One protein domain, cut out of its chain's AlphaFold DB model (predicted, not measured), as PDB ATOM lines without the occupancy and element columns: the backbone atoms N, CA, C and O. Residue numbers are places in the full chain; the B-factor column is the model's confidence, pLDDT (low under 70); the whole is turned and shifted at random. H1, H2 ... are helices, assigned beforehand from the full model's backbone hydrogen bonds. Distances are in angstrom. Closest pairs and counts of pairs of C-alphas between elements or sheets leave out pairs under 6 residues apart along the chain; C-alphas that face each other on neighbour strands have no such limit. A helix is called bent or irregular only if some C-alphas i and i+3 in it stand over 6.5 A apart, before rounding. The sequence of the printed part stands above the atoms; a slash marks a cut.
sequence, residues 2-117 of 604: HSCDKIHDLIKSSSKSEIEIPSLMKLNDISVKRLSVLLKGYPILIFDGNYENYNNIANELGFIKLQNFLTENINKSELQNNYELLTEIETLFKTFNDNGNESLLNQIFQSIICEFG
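This is residues 2 to 117 of the 604 residues of the protein "Ankyrin_rpt-contain_dom domain-containing protein" of Tritrichomonas foetus (UniProt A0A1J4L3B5). Two unequal lobes lie along one long axis: the larger holds H1 to H5, with H3 set crosswise to H4 of the helical hairpin H4 and H5, and the smaller is a second helical hairpin, H6 and H7, joined to the larger where the last part of the kinked H7 packs on H3. H1 lies near H5 and the end of H3, and the short H2 is at the far end of the larger lobe from H6. The printed part has 116 residues with seven named helices, H1 to H7 in order along the chain, and no named strand; the class is all helix, part aligned and part crossed in its helix packing. The whole is compact, with a radius of gyration of the C-alphas of 14.8 A, yet elongated in outline, with spans of 44 by 27 by 27 A.

H7, residues 101 to 116, is the longest helix by residues. It is irregular, with C-alphas 107 and 110 standing 7.5 A apart, and has a kink of 58 degrees near residue 108. With residues 101 to 105 alone it touches H6, residues 82 to 94, of which residues 92 to 93 alone touch H7; the closest C-alphas are those of Leu 92 and Asn 101, 6.5 A apart. The two form a helical hairpin and run opposite ways at a shallow tilt of 33 degrees, only just short of steep. With residues 110 to 115 alone H7 touches H3, residues 29 to 39, and the closest C-alphas are those of Lys 33 and Cys 114, 6.4 A apart. This pair runs opposite ways at a shallow tilt of 31 degrees. H3 is the hub, touching three helices. H4, residues 48 to 60, touches it with residues 53 to 57 alone, about perpendicular at 77 degrees, the closest C-alphas being those of Ser 31 and Ile 57, 6.9 A apart. H4 is irregular too, with C-alphas 49 and 52 standing 7.6 A apart. H4 and H5, residues 64 to 72, form a helical hairpin; they touch, with the C-alphas of Ala 58 and Gln 67 closest at 5.4 A, and run opposite ways at a shallow tilt of 33 degrees, only just short of steep. H1, residues 5 to 13, only just touches H3, with 3 pairs of C-alphas within 8 A, the closest those of Ile 11 and Leu 39 at 6.8 A. H2, residues 21 to 24, touches no helix. H3 and H6 are apart, as are H5 and H7. In H1, H3, H5 and H6 every O i to N i+4 pair is within hydrogen-bond range, against 7 of 9 in H4 and 10 of 12 in H7; H2 is too short for such a pair.

H7 runs 19.0 A from first to last C-alpha and ends at C-alpha 116, at (196.323, 209.668, 200.581). H6 is 18.4 A long, H4 19.6 A and H3 15.2 A; H3 begins at C-alpha 29, at (206.717, 201.214, 197.462). H1, 12.7 A long, begins at C-alpha 5, at (212.780, 220.071, 213.395). H5 measures 11.8 A and H2 5.4 A.

The two C-alphas farthest apart are those of Pro 22 and Asp 98, at 46.1 A. The printed part has no cut, and no link is long; those from H2 to H3 and from H4 to H5 are tight. The mean pLDDT of the printed part is 81.4, and it is under 70 in residues 2 to 24 and residue 99; the mean for H1 is 48.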
ATOM      1  N   HIS A   2     203.242 217.058 215.387       39.53
ATOM      2  CA  HIS A   2     204.454 217.489 216.107       39.53
ATOM      3  C   HIS A   2     205.522 217.976 215.115       39.53
ATOM      4  O   HIS A   2     205.775 217.309 214.112       39.53
ATOM      5  N   SER A   3     206.126 219.145 215.377       36.34
ATOM      6  CA  SER A   3     207.174 219.725 214.519       36.34
ATOM      7  C   SER A   3     208.383 218.784 214.401       36.34
ATOM      8  O   SER A   3     208.927 218.317 215.404       36.34
ATOM      9  N   CYS A   4     208.798 218.527 213.157       43.62
ATOM     10  CA  CYS A   4     209.862 217.601 212.762       43.62
ATOM     11  C   CYS A   4     211.273 218.212 212.772       43.62
ATOM     12  O   CYS A   4     212.208 217.562 212.303       43.62
ATOM     13  N   ASP A   5     211.465 219.407 213.341       44.41
ATOM     14  CA  ASP A   5     212.780 220.071 213.395       44.41
ATOM     15  C   ASP A   5     213.851 219.168 214.033       44.41
ATOM     16  O   ASP A   5     214.971 219.059 213.535       44.41
ATOM     17  N   LYS A   6     213.469 218.390 215.058       44.75
ATOM     18  CA  LYS A   6     214.346 217.378 215.664       44.75
ATOM     19  C   LYS A   6     214.718 216.275 214.669       44.75
ATOM     20  O   LYS A   6     215.876 215.904 214.597       44.75
ATOM     21  N   ILE A   7     213.788 215.757 213.871       44.59
ATOM     22  CA  ILE A   7     214.054 214.648 212.935       44.59
ATOM     23  C   ILE A   7     215.003 215.080 211.804       44.59
ATOM     24  O   ILE A   7     215.871 214.303 211.401       44.59
ATOM     25  N   HIS A   8     214.900 216.324 211.328       44.84
ATOM     26  CA  HIS A   8     215.772 216.836 210.270       44.84
ATOM     27  C   HIS A   8     217.241 216.949 210.713       44.84
ATOM     28  O   HIS A   8     218.143 216.495 209.999       44.84
ATOM     29  N   ASP A   9     217.486 217.469 211.919       51.19
ATOM     30  CA  ASP A   9     218.826 217.506 212.521       51.19
ATOM     31  C   ASP A   9     219.359 216.092 212.804       51.19
ATOM     32  O   ASP A   9     220.548 215.806 212.642       51.19
ATOM     33  N   LEU A  10     218.462 215.165 213.146       49.38
ATOM     34  CA  LEU A  10     218.798 213.771 213.416       49.38
ATOM     35  C   LEU A  10     219.270 213.017 212.167       49.38
ATOM     36  O   LEU A  10     220.279 212.318 212.252       49.38
ATOM     37  N   ILE A  11     218.620 213.212 211.017       50.41
ATOM     38  CA  ILE A  11     218.989 212.571 209.741       50.41
ATOM     39  C   ILE A  11     220.294 213.144 209.178       50.41
ATOM     40  O   ILE A  11     221.107 212.406 208.624       50.41
ATOM     41  N   LYS A  12     220.540 214.448 209.356       53.72
ATOM     42  CA  LYS A  12     221.831 215.065 209.010       53.72
ATOM     43  C   LYS A  12     222.978 214.562 209.893       53.72
ATOM     44  O   LYS A  12     224.113 214.519 209.423       53.72
ATOM     45  N   SER A  13     222.689 214.190 211.146       50.38
ATOM     46  CA  SER A  13     223.684 213.688 212.107       50.38
ATOM     47  C   SER A  13     224.050 212.209 211.925       50.38
ATOM     48  O   SER A  13     225.171 211.821 212.244       50.38
ATOM     49  N   SER A  14     223.138 211.380 211.405       49.09
ATOM     50  CA  SER A  14     223.431 209.999 211.002       49.09
ATOM     51  C   SER A  14     224.202 210.018 209.684       49.09
ATOM     52  O   SER A  14     223.668 210.421 208.650       49.09
ATOM     53  N   SER A  15     225.478 209.634 209.705       43.50
ATOM     54  CA  SER A  15     226.323 209.603 208.510       43.50
ATOM     55  C   SER A  15     225.666 208.787 207.391       43.50
ATOM     56  O   SER A  15     225.257 207.649 207.613       43.50
ATOM     57  N   LYS A  16     225.632 209.338 206.166       48.28
ATOM     58  CA  LYS A  16     225.141 208.697 204.920       48.28
ATOM     59  C   LYS A  16     225.704 207.285 204.634       48.28
ATOM     60  O   LYS A  16     225.266 206.655 203.680       48.28
ATOM     61  N   SER A  17     226.682 206.814 205.404       43.88
ATOM     62  CA  SER A  17     227.411 205.557 205.235       43.88
ATOM     63  C   SER A  17     226.773 204.319 205.880       43.88
ATOM     64  O   SER A  17     227.318 203.241 205.683       43.88
ATOM     65  N   GLU A  18     225.666 204.426 206.629       48.91
ATOM     66  CA  GLU A  18     225.124 203.286 207.404       48.91
ATOM     67  C   GLU A  18     223.858 202.615 206.832       48.91
ATOM     68  O   GLU A  18     223.488 201.541 207.296       48.91
ATOM     69  N   ILE A  19     223.198 203.176 205.808       55.00
ATOM     70  CA  ILE A  19     222.045 202.502 205.180       55.00
ATOM     71  C   ILE A  19     222.548 201.602 204.051       55.00
ATOM     72  O   ILE A  19     222.815 202.059 202.938       55.00
ATOM     73  N   GLU A  20     222.670 200.307 204.329       55.72
ATOM     74  CA  GLU A  20     222.994 199.316 203.307       55.72
ATOM     75  C   GLU A  20     221.836 199.171 202.294       55.72
ATOM     76  O   GLU A  20     220.674 198.985 202.663       55.72
ATOM     77  N   ILE A  21     222.146 199.216 200.990       58.12
ATOM     78  CA  ILE A  21     221.188 199.026 199.877       58.12
ATOM     79  C   ILE A  21     220.299 197.766 200.047       58.12
ATOM     80  O   ILE A  21     219.102 197.851 199.761       58.12
ATOM     81  N   PRO A  22     220.811 196.616 200.536       62.44
ATOM     82  CA  PRO A  22     219.998 195.446 200.874       62.44
ATOM     83  C   PRO A  22     218.824 195.689 201.836       62.44
ATOM     84  O   PRO A  22     217.810 195.003 201.719       62.44
ATOM     85  N   SER A  23     218.917 196.647 202.761       65.56
ATOM     86  CA  SER A  23     217.831 196.946 203.706       65.56
ATOM     87  C   SER A  23     216.693 197.724 203.044       65.56
ATOM     88  O   SER A  23     215.530 197.496 203.356       65.56
ATOM     89  N   LEU A  24     217.000 198.567 202.052       69.38
ATOM     90  CA  LEU A  24     215.987 199.288 201.270       69.38
ATOM     91  C   LEU A  24     215.166 198.356 200.367       69.38
ATOM     92  O   LEU A  24     214.000 198.634 200.112       69.38
ATOM     93  N   MET A  25     215.751 197.238 199.920       76.19
ATOM     94  CA  MET A  25     215.076 196.235 199.080       76.19
ATOM     95  C   MET A  25     213.936 195.495 199.805       76.19
ATOM     96  O   MET A  25     213.157 194.806 199.151       76.19
ATOM     97  N   LYS A  26     213.842 195.603 201.137       80.12
ATOM     98  CA  LYS A  26     212.775 194.981 201.942       80.12
ATOM     99  C   LYS A  26     211.513 195.839 202.034       80.12
ATOM    100  O   LYS A  26     210.436 195.314 202.307       80.12
ATOM    101  N   LEU A  27     211.633 197.140 201.771       80.56
ATOM    102  CA  LEU A  27     210.527 198.081 201.876       80.56
ATOM    103  C   LEU A  27     209.606 197.988 200.658       80.56
ATOM    104  O   LEU A  27     210.053 197.925 199.515       80.56
ATOM    105  N   ASN A  28     208.300 198.055 200.905       86.25
ATOM    106  CA  ASN A  28     207.315 198.240 199.842       86.25
ATOM    107  C   ASN A  28     207.336 199.687 199.302       86.25
ATOM    108  O   ASN A  28     207.869 200.605 199.933       86.25
ATOM    109  N   ASP A  29     206.703 199.913 198.149       83.62
ATOM    110  CA  ASP A  29     206.717 201.214 197.462       83.62
ATOM    111  C   ASP A  29     206.220 202.378 198.334       83.62
ATOM    112  O   ASP A  29     206.764 203.483 198.277       83.62
ATOM    113  N   ILE A  30     205.190 202.149 199.158       86.75
ATOM    114  CA  ILE A  30     204.654 203.184 200.049       86.75
ATOM    115  C   ILE A  30     205.642 203.525 201.171       86.75
ATOM    116  O   ILE A  30     205.830 204.696 201.492       86.75
ATOM    117  N   SER A  31     206.354 202.532 201.708       88.88
ATOM    118  CA  SER A  31     207.388 202.745 202.723       88.88
ATOM    119  C   SER A  31     208.584 203.505 202.159       88.88
ATOM    120  O   SER A  31     209.114 204.397 202.820       88.88
ATOM    121  N   VAL A  32     208.960 203.239 200.902       85.69
ATOM    122  CA  VAL A  32     209.989 204.015 200.194       85.69
ATOM    123  C   VAL A  32     209.559 205.477 200.017       85.69
ATOM    124  O   VAL A  32     210.363 206.387 200.235       85.69
ATOM    125  N   LYS A  33     208.288 205.738 199.680       87.81
ATOM    126  CA  LYS A  33     207.745 207.110 199.601       87.81
ATOM    127  C   LYS A  33     207.768 207.811 200.961       87.81
ATOM    128  O   LYS A  33     208.276 208.928 201.042       87.81
ATOM    129  N   ARG A  34     207.311 207.145 202.027       91.25
ATOM    130  CA  ARG A  34     207.351 207.660 203.409       91.25
ATOM    131  C   ARG A  34     208.769 208.008 203.846       91.25
ATOM    132  O   ARG A  34     209.005 209.094 204.372       91.25
ATOM    133  N   LEU A  35     209.722 207.123 203.562       87.38
ATOM    134  CA  LEU A  35     211.137 207.358 203.822       87.38
ATOM    135  C   LEU A  35     211.660 208.567 203.033       87.38
ATOM    136  O   LEU A  35     212.413 209.368 203.571       87.38
ATOM    137  N   SER A  36     211.237 208.748 201.779       87.50
ATOM    138  CA  SER A  36     211.600 209.924 200.976       87.50
ATOM    139  C   SER A  36     211.106 211.234 201.600       87.50
ATOM    140  O   SER A  36     211.869 212.198 201.666       87.50
ATOM    141  N   VAL A  37     209.859 211.270 202.088       88.44
ATOM    142  CA  VAL A  37     209.290 212.431 202.800       88.44
ATOM    143  C   VAL A  37     210.112 212.733 204.056       88.44
ATOM    144  O   VAL A  37     210.570 213.862 204.233       88.44
ATOM    145  N   LEU A  38     210.382 211.697 204.856       86.88
ATOM    146  CA  LEU A  38     211.178 211.774 206.078       86.88
ATOM    147  C   LEU A  38     212.596 212.321 205.815       86.88
ATOM    148  O   LEU A  38     213.028 213.275 206.457       86.88
ATOM    149  N   LEU A  39     213.312 211.758 204.837       82.56
ATOM    150  CA  LEU A  39     214.694 212.134 204.504       82.56
ATOM    151  C   LEU A  39     214.821 213.551 203.935       82.56
ATOM    152  O   LEU A  39     215.866 214.183 204.086       82.56
ATOM    153  N   LYS A  40     213.767 214.068 203.297       83.25
ATOM    154  CA  LYS A  40     213.717 215.458 202.821       83.25
ATOM    155  C   LYS A  40     213.443 216.465 203.943       83.25
ATOM    156  O   LYS A  40     213.545 217.663 203.697       83.25
ATOM    157  N   GLY A  41     213.158 215.999 205.162       83.38
ATOM    158  CA  GLY A  41     212.867 216.852 206.313       83.38
ATOM    159  C   GLY A  41     211.452 217.418 206.317       83.38
ATOM    160  O   GLY A  41     211.194 218.375 207.041       83.38
ATOM    161  N   TYR A  42     210.542 216.862 205.516       87.38
ATOM    162  CA  TYR A  42     209.140 217.248 205.597       87.38
ATOM    163  C   TYR A  42     208.512 216.676 206.876       87.38
ATOM    164  O   TYR A  42     208.866 215.564 207.283       87.38
ATOM    165  N   PRO A  43     207.559 217.394 207.495       89.25
ATOM    166  CA  PRO A  43     206.701 216.829 208.522       89.25
ATOM    167  C   PRO A  43     206.049 215.533 208.053       89.25
ATOM    168  O   PRO A  43     205.581 215.453 206.919       89.25
ATOM    169  N   ILE A  44     205.997 214.537 208.935       89.62
ATOM    170  CA  ILE A  44     205.299 213.274 208.688       89.62
ATOM    171  C   ILE A  44     203.939 213.275 209.389       89.62
ATOM    172  O   ILE A  44     203.813 213.700 210.538       89.62
ATOM    173  N   LEU A  45     202.922 212.788 208.686       91.56
ATOM    174  CA  LEU A  45     201.598 212.522 209.233       91.56
ATOM    175  C   LEU A  45     201.554 211.083 209.727       91.56
ATOM    176  O   LEU A  45     201.754 210.147 208.955       91.56
ATOM    177  N   ILE A  46     201.282 210.923 211.018       91.25
ATOM    178  CA  ILE A  46     201.150 209.621 211.663       91.25
ATOM    179  C   ILE A  46     199.719 209.495 212.168       91.25
ATOM    180  O   ILE A  46     199.228 210.378 212.866       91.25
ATOM    181  N   PHE A  47     199.078 208.396 211.797       93.06
ATOM    182  CA  PHE A  47     197.717 208.020 212.159       93.06
ATOM    183  C   PHE A  47     197.656 206.494 212.317       93.06
ATOM    184  O   PHE A  47     198.623 205.790 212.014       93.06
ATOM    185  N   ASP A  48     196.538 205.960 212.803       91.88
ATOM    186  CA  ASP A  48     196.437 204.544 213.190       91.88
ATOM    187  C   ASP A  48     196.834 203.596 212.039       91.88
ATOM    188  O   ASP A  48     197.677 202.708 212.191       91.88
ATOM    189  N   GLY A  49     196.332 203.871 210.832       87.19
ATOM    190  CA  GLY A  49     196.580 203.062 209.638       87.19
ATOM    191  C   GLY A  49     198.027 203.037 209.126       87.19
ATOM    192  O   GLY A  49     198.359 202.159 208.325       87.19
ATOM    193  N   ASN A  50     198.906 203.952 209.551       92.62
ATOM    194  CA  ASN A  50     200.299 203.989 209.089       92.62
ATOM    195  C   ASN A  50     201.354 203.857 210.196       92.62
ATOM    196  O   ASN A  50     202.532 203.670 209.875       92.62
ATOM    197  N   TYR A  51     200.948 203.874 211.467       94.12
ATOM    198  CA  TYR A  51     201.851 203.792 212.614       94.12
ATOM    199  C   TYR A  51     202.792 202.581 212.539       94.12
ATOM    200  O   TYR A  51     204.013 202.732 212.591       94.12
ATOM    201  N   GLU A  52     202.243 201.381 212.316       93.88
ATOM    202  CA  GLU A  52     203.050 200.154 212.238       93.88
ATOM    203  C   GLU A  52     204.004 200.151 211.040       93.88
ATOM    204  O   GLU A  52     205.088 199.580 211.113       93.88
ATOM    205  N   ASN A  53     203.653 200.825 209.943       91.94
ATOM    206  CA  ASN A  53     204.573 200.951 208.814       91.94
ATOM    207  C   ASN A  53     205.773 201.827 209.182       91.94
ATOM    208  O   ASN A  53     206.899 201.459 208.866       91.94
ATOM    209  N   TYR A  54     205.562 202.953 209.868       92.75
ATOM    210  CA  TYR A  54     206.672 203.777 210.352       92.75
ATOM    211  C   TYR A  54     207.523 203.049 211.394       92.75
ATOM    212  O   TYR A  54     208.748 203.160 211.352       92.75
ATOM    213  N   ASN A  55     206.900 202.258 212.269       92.88
ATOM    214  CA  ASN A  55     207.609 201.407 213.221       92.88
ATOM    215  C   ASN A  55     208.464 200.352 212.494       92.88
ATOM    216  O   ASN A  55     209.644 200.193 212.795       92.88
ATOM    217  N   ASN A  56     207.916 199.699 211.466       91.44
ATOM    218  CA  ASN A  56     208.647 198.738 210.639       91.44
ATOM    219  C   ASN A  56     209.800 199.391 209.869       91.44
ATOM    220  O   ASN A  56     210.904 198.860 209.894       91.44
ATOM    221  N   ILE A  57     209.588 200.563 209.260       89.81
ATOM    222  CA  ILE A  57     210.660 201.340 208.614       89.81
ATOM    223  C   ILE A  57     211.771 201.638 209.624       89.81
ATOM    224  O   ILE A  57     212.950 201.470 209.312       89.81
ATOM    225  N   ALA A  58     211.407 202.061 210.840       90.75
ATOM    226  CA  ALA A  58     212.380 202.360 211.880       90.75
ATOM    227  C   ALA A  58     213.189 201.119 212.281       90.75
ATOM    228  O   ALA A  58     214.413 201.194 212.380       90.75
ATOM    229  N   ASN A  59     212.522 199.977 212.445       89.94
ATOM    230  CA  ASN A  59     213.146 198.711 212.824       89.94
ATOM    231  C   ASN A  59     214.048 198.149 211.717       89.94
ATOM    232  O   ASN A  59     215.196 197.798 211.977       89.94
ATOM    233  N   GLU A  60     213.554 198.080 210.479       88.12
ATOM    234  CA  GLU A  60     214.280 197.486 209.350       88.12
ATOM    235  C   GLU A  60     215.514 198.293 208.941       88.12
ATOM    236  O   GLU A  60     216.507 197.715 208.496       88.12
ATOM    237  N   LEU A  61     215.468 199.619 209.105       84.62
ATOM    238  CA  LEU A  61     216.585 200.512 208.790       84.62
ATOM    239  C   LEU A  61     217.464 200.841 210.003       84.62
ATOM    240  O   LEU A  61     218.434 201.580 209.858       84.62
ATOM    241  N   GLY A  62     217.132 200.337 211.196       85.81
ATOM    242  CA  GLY A  62     217.868 200.644 212.425       85.81
ATOM    243  C   GLY A  62     217.778 202.116 212.853       85.81
ATOM    244  O   GLY A  62     218.693 202.640 213.488       85.81
ATOM    245  N   PHE A  63     216.691 202.818 212.521       88.62
ATOM    246  CA  PHE A  63     216.469 204.212 212.920       88.62
ATOM    247  C   PHE A  63     215.982 204.297 214.373       88.62
ATOM    248  O   PHE A  63     214.844 204.685 214.641       88.62
ATOM    249  N   ILE A  64     216.877 204.004 215.321       88.38
ATOM    250  CA  ILE A  64     216.604 203.993 216.773       88.38
ATOM    251  C   ILE A  64     215.901 205.279 217.228       88.38
ATOM    252  O   ILE A  64     214.991 205.253 218.044       88.38
ATOM    253  N   LYS A  65     216.275 206.431 216.667       84.56
ATOM    254  CA  LYS A  65     215.684 207.718 217.055       84.56
ATOM    255  C   LYS A  65     214.236 207.881 216.591       84.56
ATOM    256  O   LYS A  65     213.436 208.451 217.326       84.56
ATOM    257  N   LEU A  66     213.899 207.386 215.395       87.31
ATOM    258  CA  LEU A  66     212.512 207.352 214.930       87.31
ATOM    259  C   LEU A  66     211.709 206.368 215.782       87.31
ATOM    260  O   LEU A  66     210.619 206.704 216.222       87.31
ATOM    261  N   GLN A  67     212.277 205.201 216.081       92.06
ATOM    262  CA  GLN A  67     211.652 204.208 216.950       92.06
ATOM    263  C   GLN A  67     211.355 204.771 218.352       92.06
ATOM    264  O   GLN A  67     210.229 204.652 218.835       92.06
ATOM    265  N   ASN A  68     212.317 205.453 218.981       92.50
ATOM    266  CA  ASN A  68     212.119 206.117 220.274       92.50
ATOM    267  C   ASN A  68     211.060 207.220 220.175       92.50
ATOM    268  O   ASN A  68     210.193 207.321 221.032       92.50
ATOM    269  N   PHE A  69     211.059 208.016 219.098       90.81
ATOM    270  CA  PHE A  69     210.014 209.018 218.888       90.81
ATOM    271  C   PHE A  69     208.615 208.383 218.821       90.81
ATOM    272  O   PHE A  69     207.718 208.821 219.538       90.81
ATOM    273  N   LEU A  70     208.444 207.328 218.016       91.94
ATOM    274  CA  LEU A  70     207.172 206.617 217.855       91.94
ATOM    275  C   LEU A  70     206.685 205.955 219.151       91.94
ATOM    276  O   LEU A  70     205.480 205.840 219.351       91.94
ATOM    277  N   THR A  71     207.596 205.496 220.010       92.25
ATOM    278  CA  THR A  71     207.254 204.784 221.253       92.25
ATOM    279  C   THR A  71     207.054 205.722 222.441       92.25
ATOM    280  O   THR A  71     206.161 205.495 223.248       92.25
ATOM    281  N   GLU A  72     207.849 206.788 222.547       93.62
ATOM    282  CA  GLU A  72     207.818 207.712 223.688       93.62
ATOM    283  C   GLU A  72     206.851 208.888 223.489       93.62
ATOM    284  O   GLU A  72     206.382 209.455 224.473       93.62
ATOM    285  N   ASN A  73     206.572 209.293 222.242       91.06
ATOM    286  CA  ASN A  73     205.847 210.541 221.951       91.06
ATOM    287  C   ASN A  73     204.507 210.330 221.240       91.06
ATOM    288  O   ASN A  73     203.782 211.301 221.034       91.06
ATOM    289  N   ILE A  74     204.173 209.102 220.833       91.12
ATOM    290  CA  ILE A  74     202.922 208.821 220.128       91.12
ATOM    291  C   ILE A  74     202.118 207.798 220.914       91.12
ATOM    292  O   ILE A  74     202.484 206.627 220.997       91.12
ATOM    293  N   ASN A  75     200.983 208.243 221.451       92.12
ATOM    294  CA  ASN A  75     200.012 207.339 222.038       92.12
ATOM    295  C   ASN A  75     199.145 206.725 220.932       92.12
ATOM    296  O   ASN A  75     198.287 207.395 220.360       92.12
ATOM    297  N   LYS A  76     199.349 205.435 220.642       91.00
ATOM    298  CA  LYS A  76     198.617 204.727 219.581       91.00
ATOM    299  C   LYS A  76     197.095 204.772 219.771       91.00
ATOM    300  O   LYS A  76     196.380 204.841 218.781       91.00
ATOM    301  N   SER A  77     196.592 204.772 221.009       91.06
ATOM    302  CA  SER A  77     195.142 204.811 221.266       91.06
ATOM    303  C   SER A  77     194.494 206.165 220.964       91.06
ATOM    304  O   SER A  77     193.275 206.244 220.906       91.06
ATOM    305  N   GLU A  78     195.293 207.222 220.822       91.19
ATOM    306  CA  GLU A  78     194.834 208.576 220.485       91.19
ATOM    307  C   GLU A  78     194.996 208.885 218.991       91.19
ATOM    308  O   GLU A  78     194.648 209.976 218.541       91.19
ATOM    309  N   LEU A  79     195.546 207.948 218.209       90.31
ATOM    310  CA  LEU A  79     195.709 208.150 216.780       90.31
ATOM    311  C   LEU A  79     194.359 208.079 216.077       90.31
ATOM    312  O   LEU A  79     193.629 207.094 216.175       90.31
ATOM    313  N   GLN A  80     194.092 209.117 215.297       90.94
ATOM    314  CA  GLN A  80     192.954 209.161 214.398       90.94
ATOM    315  C   GLN A  80     193.038 208.064 213.350       90.94
ATOM    316  O   GLN A  80     194.122 207.605 212.968       90.94
ATOM    317  N   ASN A  81     191.879 207.680 212.832       92.50
ATOM    318  CA  ASN A  81     191.839 206.866 211.631       92.50
ATOM    319  C   ASN A  81     191.971 207.716 210.354       92.50
ATOM    320  O   ASN A  81     191.896 208.943 210.369       92.50
ATOM    321  N   ASN A  82     192.158 207.039 209.219       91.25
ATOM    322  CA  ASN A  82     192.373 207.684 207.922       91.25
ATOM    323  C   ASN A  82     191.220 208.618 207.525       91.25
ATOM    324  O   ASN A  82     191.454 209.609 206.842       91.25
ATOM    325  N   TYR A  83     189.985 208.286 207.913       93.75
ATOM    326  CA  TYR A  83     188.794 209.049 207.552       93.75
ATOM    327  C   TYR A  83     188.646 210.325 208.390       93.75
ATOM    328  O   TYR A  83     188.396 211.398 207.840       93.75
ATOM    329  N   GLU A  84     188.867 210.232 209.701       93.44
ATOM    330  CA  GLU A  84     188.899 211.391 210.605       93.44
ATOM    331  C   GLU A  84     189.956 212.401 210.153       93.44
ATOM    332  O   GLU A  84     189.644 213.572 209.953       93.44
ATOM    333  N   LEU A  85     191.174 211.926 209.871       92.44
ATOM    334  CA  LEU A  85     192.251 212.779 209.374       92.44
ATOM    335  C   LEU A  85     191.896 213.429 208.027       92.44
ATOM    336  O   LEU A  85     192.231 214.587 207.787       92.44
ATOM    337  N   LEU A  86     191.214 212.707 207.133       92.56
ATOM    338  CA  LEU A  86     190.786 213.259 205.849       92.56
ATOM    339  C   LEU A  86     189.725 214.358 206.015       92.56
ATOM    340  O   LEU A  86     189.765 215.349 205.290       92.56
ATOM    341  N   THR A  87     188.831 214.210 206.997       94.06
ATOM    342  CA  THR A  87     187.847 215.241 207.361       94.06
ATOM    343  C   THR A  87     188.551 216.490 207.901       94.06
ATOM    344  O   THR A  87     188.242 217.597 207.474       94.06
ATOM    345  N   GLU A  88     189.576 216.341 208.748       93.06
ATOM    346  CA  GLU A  88     190.375 217.489 209.206       93.06
ATOM    347  C   GLU A  88     191.130 218.181 208.065       93.06
ATOM    348  O   GLU A  88     191.200 219.410 208.007       93.06
ATOM    349  N   ILE A  89     191.684 217.404 207.129       93.25
ATOM    350  CA  ILE A  89     192.356 217.940 205.940       93.25
ATOM    351  C   ILE A  89     191.369 218.737 205.077       93.25
ATOM    352  O   ILE A  89     191.722 219.814 204.592       93.25
ATOM    353  N   GLU A  90     190.138 218.250 204.901       94.19
ATOM    354  CA  GLU A  90     189.074 219.002 204.232       94.19
ATOM    355  C   GLU A  90     188.822 220.346 204.932       94.19
ATOM    356  O   GLU A  90     188.853 221.388 204.270       94.19
ATOM    357  N   THR A  91     188.641 220.351 206.257       92.62
ATOM    358  CA  THR A  91     188.430 221.578 207.040       92.62
ATOM    359  C   THR A  91     189.602 222.557 206.890       92.62
ATOM    360  O   THR A  91     189.386 223.757 206.686       92.62
ATOM    361  N   LEU A  92     190.848 222.065 206.911       92.25
ATOM    362  CA  LEU A  92     192.051 222.881 206.693       92.25
ATOM    363  C   LEU A  92     192.055 223.541 205.308       92.25
ATOM    364  O   LEU A  92     192.367 224.726 205.188       92.25
ATOM    365  N   PHE A  93     191.678 222.813 204.253       91.75
ATOM    366  CA  PHE A  93     191.565 223.393 202.911       91.75
ATOM    367  C   PHE A  93     190.373 224.349 202.779       91.75
ATOM    368  O   PHE A  93     190.470 225.361 202.087       91.75
ATOM    369  N   LYS A  94     189.247 224.096 203.456       89.88
ATOM    370  CA  LYS A  94     188.108 225.033 203.476       89.88
ATOM    371  C   LYS A  94     188.462 226.360 204.150       89.88
ATOM    372  O   LYS A  94     187.889 227.385 203.773       89.88
ATOM    373  N   THR A  95     189.393 226.343 205.097       90.06
ATOM    374  CA  THR A  95     189.894 227.500 205.858       90.06
ATOM    375  C   THR A  95     191.282 227.942 205.375       90.06
ATOM    376  O   THR A  95     192.056 228.531 206.125       90.06
ATOM    377  N   PHE A  96     191.616 227.666 204.106       85.81
ATOM    378  CA  PHE A  96     192.951 227.886 203.531       85.81
ATOM    379  C   PHE A  96     193.474 229.323 203.695       85.81
ATOM    380  O   PHE A  96     194.653 229.515 203.992       85.81
ATOM    381  N   ASN A  97     192.592 230.319 203.547       81.88
ATOM    382  CA  ASN A  97     192.931 231.743 203.671       81.88
ATOM    383  C   ASN A  97     192.894 232.271 205.116       81.88
ATOM    384  O   ASN A  97     193.219 233.439 205.337       81.88
ATOM    385  N   ASP A  98     192.517 231.449 206.098       80.94
ATOM    386  CA  ASP A  98     192.503 231.861 207.499       80.94
ATOM    387  C   ASP A  98     193.931 231.825 208.075       80.94
ATOM    388  O   ASP A  98     194.733 230.935 207.771       80.94
ATOM    389  N   ASN A  99     194.263 232.839 208.883       64.12
ATOM    390  CA  ASN A  99     195.618 233.180 209.339       64.12
ATOM    391  C   ASN A  99     196.444 231.968 209.834       64.12
ATOM    392  O   ASN A  99     196.387 231.608 211.007       64.12
ATOM    393  N   GLY A 100     197.282 231.404 208.951       77.50
ATOM    394  CA  GLY A 100     198.286 230.374 209.262       77.50
ATOM    395  C   GLY A 100     198.097 229.022 208.560       77.50
ATOM    396  O   GLY A 100     199.073 228.273 208.437       77.50
ATOM    397  N   ASN A 101     196.903 228.726 208.037       86.25
ATOM    398  CA  ASN A 101     196.591 227.408 207.471       86.25
ATOM    399  C   ASN A 101     197.334 227.119 206.166       86.25
ATOM    400  O   ASN A 101     197.832 226.010 205.986       86.25
ATOM    401  N   GLU A 102     197.510 228.114 205.291       87.69
ATOM    402  CA  GLU A 102     198.329 227.955 204.085       87.69
ATOM    403  C   GLU A 102     199.765 227.508 204.423       87.69
ATOM    404  O   GLU A 102     200.328 226.636 203.755       87.69
ATOM    405  N   SER A 103     200.389 228.110 205.442       87.88
ATOM    406  CA  SER A 103     201.764 227.767 205.828       87.88
ATOM    407  C   SER A 103     201.837 226.331 206.335       87.88
ATOM    408  O   SER A 103     202.690 225.561 205.892       87.88
ATOM    409  N   LEU A 104     200.890 225.953 207.196       88.75
ATOM    410  CA  LEU A 104     200.776 224.600 207.720       88.75
ATOM    411  C   LEU A 104     200.568 223.573 206.603       88.75
ATOM    412  O   LEU A 104     201.306 222.593 206.531       88.75
ATOM    413  N   LEU A 105     199.615 223.824 205.700       90.56
ATOM    414  CA  LEU A 105     199.333 222.958 204.559       90.56
ATOM    415  C   LEU A 105     200.567 222.803 203.680       90.56
ATOM    416  O   LEU A 105     200.959 221.676 203.414       90.56
ATOM    417  N   ASN A 106     201.244 223.895 203.315       88.81
ATOM    418  CA  ASN A 106     202.487 223.833 202.540       88.81
ATOM    419  C   ASN A 106     203.572 222.982 203.219       88.81
ATOM    420  O   ASN A 106     204.335 222.303 202.533       88.81
ATOM    421  N   GLN A 107     203.650 222.997 204.553       88.75
ATOM    422  CA  GLN A 107     204.604 222.169 205.288       88.75
ATOM    423  C   GLN A 107     204.235 220.683 205.214       88.75
ATOM    424  O   GLN A 107     205.098 219.855 204.936       88.75
ATOM    425  N   ILE A 108     202.965 220.326 205.430       91.62
ATOM    426  CA  ILE A 108     202.541 218.919 205.537       91.62
ATOM    427  C   ILE A 108     202.109 218.284 204.214       91.62
ATOM    428  O   ILE A 108     201.893 217.073 204.156       91.62
ATOM    429  N   PHE A 109     201.981 219.066 203.142       93.25
ATOM    430  CA  PHE A 109     201.332 218.631 201.907       93.25
ATOM    431  C   PHE A 109     201.980 217.402 201.266       93.25
ATOM    432  O   PHE A 109     201.291 216.506 200.783       93.25
ATOM    433  N   GLN A 110     203.312 217.317 201.307       91.69
ATOM    434  CA  GLN A 110     204.029 216.153 200.781       91.69
ATOM    435  C   GLN A 110     203.701 214.880 201.566       91.69
ATOM    436  O   GLN A 110     203.606 213.805 200.972       91.69
ATOM    437  N   SER A 111     203.470 214.994 202.876       92.50
ATOM    438  CA  SER A 111     202.996 213.868 203.673       92.50
ATOM    439  C   SER A 111     201.541 213.539 203.368       92.50
ATOM    440  O   SER A 111     201.226 212.363 203.248       92.50
ATOM    441  N   ILE A 112     200.671 214.536 203.175       93.88
ATOM    442  CA  ILE A 112     199.277 214.303 202.766       93.88
ATOM    443  C   ILE A 112     199.244 213.498 201.457       93.88
ATOM    444  O   ILE A 112     198.604 212.453 201.382       93.88
ATOM    445  N   ILE A 113     199.996 213.925 200.438       92.75
ATOM    446  CA  ILE A 113     200.094 213.210 199.157       92.75
ATOM    447  C   ILE A 113     200.662 211.805 199.328       92.75
ATOM    448  O   ILE A 113     200.221 210.879 198.644       92.75
ATOM    449  N   CYS A 114     201.683 211.654 200.172       90.94
ATOM    450  CA  CYS A 114     202.299 210.359 200.422       90.94
ATOM    451  C   CYS A 114     201.272 209.364 200.963       90.94
ATOM    452  O   CYS A 114     201.221 208.238 200.476       90.94
ATOM    453  N   GLU A 115     200.438 209.796 201.908       91.69
ATOM    454  CA  GLU A 115     199.503 208.926 202.618       91.69
ATOM    455  C   GLU A 115     198.190 208.690 201.864       91.69
ATOM    456  O   GLU A 115     197.700 207.565 201.829       91.69
ATOM    457  N   PHE A 116     197.643 209.721 201.222       90.38
ATOM    458  CA  PHE A 116     196.323 209.668 200.581       90.38
ATOM    459  C   PHE A 116     196.376 209.546 199.053       90.38
ATOM    460  O   PHE A 116     195.367 209.263 198.408       90.38
ATOM    461  N   GLY A 117     197.552 209.738 198.457       89.38
ATOM    462  CA  GLY A 117     197.740 209.741 197.012       89.38
ATOM    463  C   GLY A 117     197.391 211.080 196.358       89.38
ATOM    464  O   GLY A 117     196.573 211.863 196.838       89.38
TER     465      GLY A 117